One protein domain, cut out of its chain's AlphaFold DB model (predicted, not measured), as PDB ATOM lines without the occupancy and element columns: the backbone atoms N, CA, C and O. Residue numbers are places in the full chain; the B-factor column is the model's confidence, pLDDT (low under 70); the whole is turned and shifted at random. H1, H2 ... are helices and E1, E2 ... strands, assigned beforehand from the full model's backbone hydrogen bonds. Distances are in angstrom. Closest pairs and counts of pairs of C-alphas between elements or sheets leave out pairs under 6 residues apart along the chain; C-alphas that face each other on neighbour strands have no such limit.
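Overview. This is residues 106 to 167 of the 167 residues of the protein "PBP_domain domain-containing protein" of Actinobacteria bacterium (UniProt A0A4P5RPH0). Little regular structure is found here: two short helices, H1 and H2, sit near one end together with a looping stretch that has no named element, residues 106 to 119, and an outstretched link, residues 144 to 151, leads away to a small hairpin, E1 and E2, at the far end. The 62 printed residues run H1, H2, E1, E2, with an antiparallel two-stranded sheet; the class is mixed, with 21 residues in named elements. The whole is extended, radius of gyration of the C-alphas 17.7 A, a rod spanning 54 by 24 by 19 A.

Arrangement. Past residues 106 to 119 you reach H1, residues 120 to 127, and then H2, residues 137 to 143. They are close but not clearly touching, their closest C-alphas, Thr 122 and Ala 138, 6.2 A apart, at a steep tilt of 55 degrees, opposite ways. In both, every O i to N i+4 pair is within hydrogen-bond range. Farther on, E1, residues 152 to 154, and E2, residues 160 to 162, form an antiparallel hairpin; look for N 153 and O 161, 2.8 A apart, within hydrogen-bond range. H1 is apart from both strands.

Along the chain. Find C-alpha 120 at (277.912, 312.978, 341.214); H1 runs 10.6 A from there. H2 measures 9.9 A, E1 7.0 A and E2 6.9 A, ending at C-alpha 162, (255.435, 324.956, 329.333).

Size, cuts and confidence. The C-alphas farthest apart, Gly 129 and Thr 157, are 53.8 A apart. The printed part has no cut and no long link. Confidence is under 70 at residues 146 to 148 and 165 to 167.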
ATOM      1  N   ILE A 106     281.558 321.345 348.204       92.38
ATOM      2  CA  ILE A 106     282.858 320.955 347.649       92.38
ATOM      3  C   ILE A 106     283.590 322.231 347.240       92.38
ATOM      4  O   ILE A 106     283.193 322.901 346.287       92.38
ATOM      5  N   LEU A 107     284.640 322.584 347.979       92.06
ATOM      6  CA  LEU A 107     285.456 323.757 347.684       92.06
ATOM      7  C   LEU A 107     286.610 323.379 346.751       92.06
ATOM      8  O   LEU A 107     287.231 322.330 346.910       92.06
ATOM      9  N   HIS A 108     286.922 324.262 345.804       91.44
ATOM     10  CA  HIS A 108     288.075 324.137 344.918       91.44
ATOM     11  C   HIS A 108     288.879 325.439 344.889       91.44
ATOM     12  O   HIS A 108     288.336 326.521 345.104       91.44
ATOM     13  N   ASN A 109     290.175 325.335 344.590       92.31
ATOM     14  CA  ASN A 109     291.058 326.483 344.405       92.31
ATOM     15  C   ASN A 109     291.562 326.503 342.958       92.31
ATOM     16  O   ASN A 109     292.549 325.849 342.624       92.31
ATOM     17  N   LEU A 110     290.831 327.206 342.095       90.50
ATOM     18  CA  LEU A 110     291.181 327.413 340.695       90.50
ATOM     19  C   LEU A 110     291.215 328.912 340.401       90.50
ATOM     20  O   LEU A 110     290.371 329.640 340.924       90.50
ATOM     21  N   PRO A 111     292.140 329.384 339.549       87.50
ATOM     22  CA  PRO A 111     292.113 330.765 339.098       87.50
ATOM     23  C   PRO A 111     290.835 331.038 338.289       87.50
ATOM     24  O   PRO A 111     290.480 330.278 337.388       87.50
ATOM     25  N   GLY A 112     290.167 332.150 338.597       81.38
ATOM     26  CA  GLY A 112     288.933 332.587 337.939       81.38
ATOM     27  C   GLY A 112     287.707 332.559 338.857       81.38
ATOM     28  O   GLY A 112     287.769 332.117 339.998       81.38
ATOM     29  N   SER A 113     286.583 333.073 338.352       70.50
ATOM     30  CA  SER A 113     285.327 333.227 339.105       70.50
ATOM     31  C   SER A 113     284.195 332.312 338.624       70.50
ATOM     32  O   SER A 113     283.070 332.422 339.107       70.50
ATOM     33  N   LYS A 114     284.456 331.421 337.656       81.44
ATOM     34  CA  LYS A 114     283.418 330.533 337.121       81.44
ATOM     35  C   LYS A 114     283.119 329.426 338.133       81.44
ATOM     36  O   LYS A 114     283.995 328.627 338.452       81.44
ATOM     37  N   THR A 115     281.869 329.357 338.583       86.31
ATOM     38  CA  THR A 115     281.365 328.235 339.380       86.31
ATOM     39  C   THR A 115     281.463 326.946 338.575       86.31
ATOM     40  O   THR A 115     280.900 326.860 337.479       86.31
ATOM     41  N   LEU A 116     282.150 325.943 339.123       90.06
ATOM     42  CA  LEU A 116     282.172 324.614 338.533       90.06
ATOM     43  C   LEU A 116     280.865 323.874 338.815       90.06
ATOM     44  O   LEU A 116     280.412 323.784 339.952       90.06
ATOM     45  N   GLN A 117     280.295 323.300 337.765       91.56
ATOM     46  CA  GLN A 117     279.263 322.281 337.860       91.56
ATOM     47  C   GLN A 117     279.944 320.918 337.831       91.56
ATOM     48  O   GLN A 117     280.753 320.650 336.944       91.56
ATOM     49  N   LEU A 118     279.641 320.064 338.805       93.19
ATOM     50  CA  LEU A 118     280.189 318.714 338.886       93.19
ATOM     51  C   LEU A 118     279.042 317.738 339.129       93.19
ATOM     52  O   LEU A 118     278.283 317.876 340.088       93.19
ATOM     53  N   SER A 119     278.908 316.749 338.253       95.00
ATOM     54  CA  SER A 119     277.983 315.640 338.462       95.00
ATOM     55  C   SER A 119     278.475 314.725 339.586       95.00
ATOM     56  O   SER A 119     279.663 314.690 339.912       95.00
ATOM     57  N   ALA A 120     277.568 313.928 340.157       95.88
ATOM     58  CA  ALA A 120     277.912 312.978 341.214       95.88
ATOM     59  C   ALA A 120     279.018 311.991 340.789       95.88
ATOM     60  O   ALA A 120     279.907 311.696 341.583       95.88
ATOM     61  N   SER A 121     279.010 311.529 339.532       97.31
ATOM     62  CA  SER A 121     280.055 310.653 338.984       97.31
ATOM     63  C   SER A 121     281.413 311.347 338.887       97.31
ATOM     64  O   SER A 121     282.426 310.745 339.229       97.31
ATOM     65  N   THR A 122     281.443 312.616 338.473       97.38
ATOM     66  CA  THR A 122     282.685 313.398 338.397       97.38
ATOM     67  C   THR A 122     283.253 313.649 339.792       97.38
ATOM     68  O   THR A 122     284.439 313.436 340.020       97.38
ATOM     69  N   ILE A 123     282.405 314.017 340.761       97.19
ATOM     70  CA  ILE A 123     282.809 314.169 342.167       97.19
ATOM     71  C   ILE A 123     283.368 312.848 342.713       97.19
ATOM     72  O   ILE A 123     284.441 312.842 343.314       97.19
ATOM     73  N   ALA A 124     282.685 311.725 342.469       98.06
ATOM     74  CA  ALA A 124     283.151 310.406 342.890       98.06
ATOM     75  C   ALA A 124     284.508 310.045 342.265       98.06
ATOM     76  O   ALA A 124     285.369 309.515 342.959       98.06
ATOM     77  N   GLY A 125     284.731 310.378 340.989       98.31
ATOM     78  CA  GLY A 125     286.018 310.177 340.325       98.31
ATOM     79  C   GLY A 125     287.143 311.035 340.911       98.31
ATOM     80  O   GLY A 125     288.262 310.546 341.060       98.31
ATOM     81  N   ILE A 126     286.853 312.285 341.295       97.75
ATOM     82  CA  ILE A 126     287.819 313.178 341.957       97.75
ATOM     83  C   ILE A 126     288.210 312.613 343.328       97.75
ATOM     84  O   ILE A 126     289.391 312.395 343.593       97.75
ATOM     85  N   PHE A 127     287.234 312.319 344.194       98.00
ATOM     86  CA  PHE A 127     287.509 311.791 345.538       98.00
ATOM     87  C   PHE A 127     288.032 310.349 345.532       98.00
ATOM     88  O   PHE A 127     288.747 309.956 346.449       98.00
ATOM     89  N   GLY A 128     287.709 309.571 344.497       98.06
ATOM     90  CA  GLY A 128     288.259 308.237 344.256       98.06
ATOM     91  C   GLY A 128     289.655 308.241 343.626       98.06
ATOM     92  O   GLY A 128     290.261 307.180 343.504       98.06
ATOM     93  N   GLY A 129     290.173 309.406 343.219       97.88
ATOM     94  CA  GLY A 129     291.508 309.557 342.637       97.88
ATOM     95  C   GLY A 129     291.646 309.088 341.184       97.88
ATOM     96  O   GLY A 129     292.761 309.032 340.674       97.88
ATOM     97  N   THR A 130     290.546 308.761 340.498       98.38
ATOM     98  CA  THR A 130     290.567 308.408 339.066       98.38
ATOM     99  C   THR A 130     290.563 309.645 338.170       98.38
ATOM    100  O   THR A 130     291.057 309.583 337.050       98.38
ATOM    101  N   ILE A 131     290.023 310.764 338.663       98.06
ATOM    102  CA  ILE A 131     290.115 312.087 338.040       98.06
ATOM    103  C   ILE A 131     291.115 312.903 338.853       98.06
ATOM    104  O   ILE A 131     290.844 313.279 339.990       98.06
ATOM    105  N   THR A 132     292.280 313.173 338.273       97.62
ATOM    106  CA  THR A 132     293.402 313.816 338.981       97.62
ATOM    107  C   THR A 132     293.727 315.214 338.467       97.62
ATOM    108  O   THR A 132     294.544 315.913 339.063       97.62
ATOM    109  N   MET A 133     293.087 315.643 337.376       96.31
ATOM    110  CA  MET A 133     293.355 316.913 336.708       96.31
ATOM    111  C   MET A 133     292.054 317.676 336.450       96.31
ATOM    112  O   MET A 133     291.053 317.098 336.037       96.31
ATOM    113  N   TRP A 134     292.067 318.997 336.641       94.25
ATOM    114  CA  TRP A 134     290.876 319.845 336.470       94.25
ATOM    115  C   TRP A 134     290.387 319.978 335.023       94.25
ATOM    116  O   TRP A 134     289.242 320.357 334.795       94.25
ATOM    117  N   ASN A 135     291.240 319.669 334.046       93.88
ATOM    118  CA  ASN A 135     290.888 319.631 332.627       93.88
ATOM    119  C   ASN A 135     290.439 318.237 332.157       93.88
ATOM    120  O   ASN A 135     290.392 318.000 330.950       93.88
ATOM    121  N   ASP A 136     290.133 317.320 333.081       97.31
ATOM    122  CA  ASP A 136     289.592 316.007 332.743       97.31
ATOM    123  C   ASP A 136     288.330 316.138 331.861       97.31
ATOM    124  O   ASP A 136     287.478 316.998 332.135       97.31
ATOM    125  N   PRO A 137     288.179 315.306 330.810       96.38
ATOM    126  CA  PRO A 137     287.030 315.369 329.912       96.38
ATOM    127  C   PRO A 137     285.672 315.332 330.620       96.38
ATOM    128  O   PRO A 137     284.742 315.986 330.152       96.38
ATOM    129  N   ALA A 138     285.543 314.629 331.751       96.06
ATOM    130  CA  ALA A 138     284.306 314.581 332.527       96.06
ATOM    131  C   ALA A 138     283.988 315.930 333.196       96.06
ATOM    132  O   ALA A 138     282.848 316.396 333.132       96.06
ATOM    133  N   ILE A 139     284.997 316.604 333.765       95.00
ATOM    134  CA  ILE A 139     284.840 317.948 334.348       95.00
ATOM    135  C   ILE A 139     284.475 318.949 333.248       95.00
ATOM    136  O   ILE A 139     283.544 319.740 333.408       95.00
ATOM    137  N   VAL A 140     285.166 318.902 332.107       93.25
ATOM    138  CA  VAL A 140     284.877 319.782 330.964       93.25
ATOM    139  C   VAL A 140     283.456 319.552 330.447       93.25
ATOM    140  O   VAL A 140     282.720 320.515 330.219       93.25
ATOM    141  N   ALA A 141     283.037 318.292 330.311       93.25
ATOM    142  CA  ALA A 141     281.694 317.936 329.871       93.25
ATOM    143  C   ALA A 141     280.610 318.458 330.826       93.25
ATOM    144  O   ALA A 141     279.604 318.990 330.361       93.25
ATOM    145  N   ASP A 142     280.816 318.373 332.144       93.06
ATOM    146  CA  ASP A 142     279.861 318.904 333.123       93.06
ATOM    147  C   ASP A 142     279.725 320.433 333.059       93.06
ATOM    148  O   ASP A 142     278.637 320.966 333.277       93.06
ATOM    149  N   ASN A 143     280.795 321.138 332.689       90.62
ATOM    150  CA  ASN A 143     280.859 322.603 332.672       90.62
ATOM    151  C   ASN A 143     280.525 323.253 331.322       90.62
ATOM    152  O   ASN A 143     280.432 324.486 331.240       90.62
ATOM    153  N   ASN A 144     280.335 322.433 330.289       85.44
ATOM    154  CA  ASN A 144     279.864 322.833 328.962       85.44
ATOM    155  C   ASN A 144     278.374 322.526 328.751       85.44
ATOM    156  O   ASN A 144     277.846 322.748 327.659       85.44
ATOM    157  N   LYS A 145     277.672 322.028 329.779       70.50
ATOM    158  CA  LYS A 145     276.222 321.840 329.719       70.50
ATOM    159  C   LYS A 145     275.539 323.201 329.627       70.50
ATOM    160  O   LYS A 145     275.622 324.016 330.542       70.50
ATOM    161  N   ILE A 146     274.830 323.423 328.524       64.69
ATOM    162  CA  ILE A 146     273.850 324.500 328.426       64.69
ATOM    163  C   ILE A 146     272.633 324.043 329.227       64.69
ATOM    164  O   ILE A 146     271.925 323.115 328.827       64.69
ATOM    165  N   THR A 147     272.401 324.660 330.381       64.19
ATOM    166  CA  THR A 147     271.162 324.471 331.133       64.19
ATOM    167  C   THR A 147     270.037 325.118 330.335       64.19
ATOM    168  O   THR A 147     269.908 326.339 330.333       64.19
ATOM    169  N   LYS A 148     269.233 324.314 329.633       64.94
ATOM    170  CA  LYS A 148     268.013 324.816 328.994       64.94
ATOM    171  C   LYS A 148     267.059 325.287 330.084       64.94
ATOM    172  O   LYS A 148     266.623 324.481 330.911       64.94
ATOM    173  N   ALA A 149     266.748 326.576 330.107       71.19
ATOM    174  CA  ALA A 149     265.785 327.101 331.058       71.19
ATOM    175  C   ALA A 149     264.379 326.724 330.575       71.19
ATOM    176  O   ALA A 149     263.944 327.114 329.493       71.19
ATOM    177  N   VAL A 150     263.655 325.930 331.369       76.44
ATOM    178  CA  VAL A 150     262.252 325.618 331.074       76.44
ATOM    179  C   VAL A 150     261.387 326.720 331.664       76.44
ATOM    180  O   VAL A 150     261.162 326.774 332.871       76.44
ATOM    181  N   TYR A 151     260.905 327.607 330.802       81.06
ATOM    182  CA  TYR A 151     259.957 328.644 331.184       81.06
ATOM    183  C   TYR A 151     258.535 328.079 331.212       81.06
ATOM    184  O   TYR A 151     258.171 327.232 330.396       81.06
ATOM    185  N   TYR A 152     257.719 328.561 332.146       86.38
ATOM    186  CA  TYR A 152     256.294 328.250 332.231       86.38
ATOM    187  C   TYR A 152     255.486 329.537 332.067       86.38
ATOM    188  O   TYR A 152     255.883 330.595 332.557       86.38
ATOM    189  N   LYS A 153     254.336 329.443 331.402       88.69
ATOM    190  CA  LYS A 153     253.342 330.515 331.288       88.69
ATOM    191  C   LYS A 153     251.959 329.981 331.630       88.69
ATOM    192  O   LYS A 153     251.731 328.778 331.582       88.69
ATOM    193  N   LYS A 154     251.022 330.868 331.953       92.25
ATOM    194  CA  LYS A 154     249.616 330.470 332.070       92.25
ATOM    195  C   LYS A 154     249.030 330.248 330.676       92.25
ATOM    196  O   LYS A 154     249.281 331.049 329.775       92.25
ATOM    197  N   ASP A 155     248.280 329.170 330.499       87.06
ATOM    198  CA  ASP A 155     247.466 328.957 329.306       87.06
ATOM    199  C   ASP A 155     246.180 329.803 329.341       87.06
ATOM    200  O   ASP A 155     245.917 330.535 330.298       87.06
ATOM    201  N   ALA A 156     245.364 329.713 328.286       87.50
ATOM    202  CA  ALA A 156     244.106 330.456 328.178       87.50
ATOM    203  C   ALA A 156     243.084 330.108 329.282       87.50
ATOM    204  O   ALA A 156     242.137 330.858 329.497       87.50
ATOM    205  N   THR A 157     243.284 328.992 329.986       89.44
ATOM    206  CA  THR A 157     242.456 328.534 331.110       89.44
ATOM    207  C   THR A 157     243.072 328.855 332.476       89.44
ATOM    208  O   THR A 157     242.476 328.557 333.506       89.44
ATOM    209  N   GLY A 158     244.241 329.505 332.502       88.81
ATOM    210  CA  GLY A 158     244.945 329.906 333.718       88.81
ATOM    211  C   GLY A 158     245.872 328.839 334.306       88.81
ATOM    212  O   GLY A 158     246.509 329.111 335.328       88.81
ATOM    213  N   ASN A 159     245.997 327.669 333.672       91.50
ATOM    214  CA  ASN A 159     246.847 326.584 334.153       91.50
ATOM    215  C   ASN A 159     248.315 326.795 333.745       91.50
ATOM    216  O   ASN A 159     248.581 327.367 332.685       91.50
ATOM    217  N   PRO A 160     249.293 326.343 334.552       87.81
ATOM    218  CA  PRO A 160     250.699 326.378 334.166       87.81
ATOM    219  C   PRO A 160     250.952 325.461 332.962       87.81
ATOM    220  O   PRO A 160     250.771 324.250 333.042       87.81
ATOM    221  N   ALA A 161     251.423 326.034 331.861       87.94
ATOM    222  CA  ALA A 161     251.846 325.332 330.659       87.94
ATOM    223  C   ALA A 161     253.307 325.675 330.343       87.94
ATOM    224  O   ALA A 161     253.757 326.801 330.573       87.94
ATOM    225  N   LYS A 162     254.064 324.711 329.803       84.44
ATOM    226  CA  LYS A 162     255.435 324.956 329.333       84.44
ATOM    227  C   LYS A 162     255.398 326.053 328.265       84.44
ATOM    228  O   LYS A 162     254.641 325.969 327.299       84.44
ATOM    229  N   ASP A 163     256.199 327.092 328.445       81.31
ATOM    230  CA  ASP A 163     256.361 328.132 327.443       81.31
ATOM    231  C   ASP A 163     257.239 327.598 326.306       81.31
ATOM    232  O   ASP A 163     258.300 327.021 326.528       81.31
ATOM    233  N   THR A 164     256.778 327.761 325.070       73.06
ATOM    234  CA  THR A 164     257.435 327.238 323.862       73.06
ATOM    235  C   THR A 164     258.616 328.096 323.409       73.06
ATOM    236  O   THR A 164     259.275 327.766 322.427       73.06
ATOM    237  N   ARG A 165     258.881 329.207 324.105       65.25
ATOM    238  CA  ARG A 165     260.084 330.027 323.937       65.25
ATOM    239  C   ARG A 165     261.264 329.293 324.589       65.25
ATOM    240  O   ARG A 165     261.601 329.563 325.735       65.25
ATOM    241  N   GLU A 166     261.825 328.303 323.898       50.25
ATOM    242  CA  GLU A 166     263.048 327.624 324.343       50.25
ATOM    243  C   GLU A 166     264.288 328.496 324.079       50.25
ATOM    244  O   GLU A 166     264.492 328.955 322.954       50.25
ATOM    245  N   THR A 167     265.141 328.639 325.098       48.47
ATOM    246  CA  THR A 167     266.610 328.668 324.974       48.47
ATOM    247  C   THR A 167     267.195 327.761 326.045       48.47
ATOM    248  O   THR A 167     266.896 328.004 327.239       48.47
TER     249      THR A 167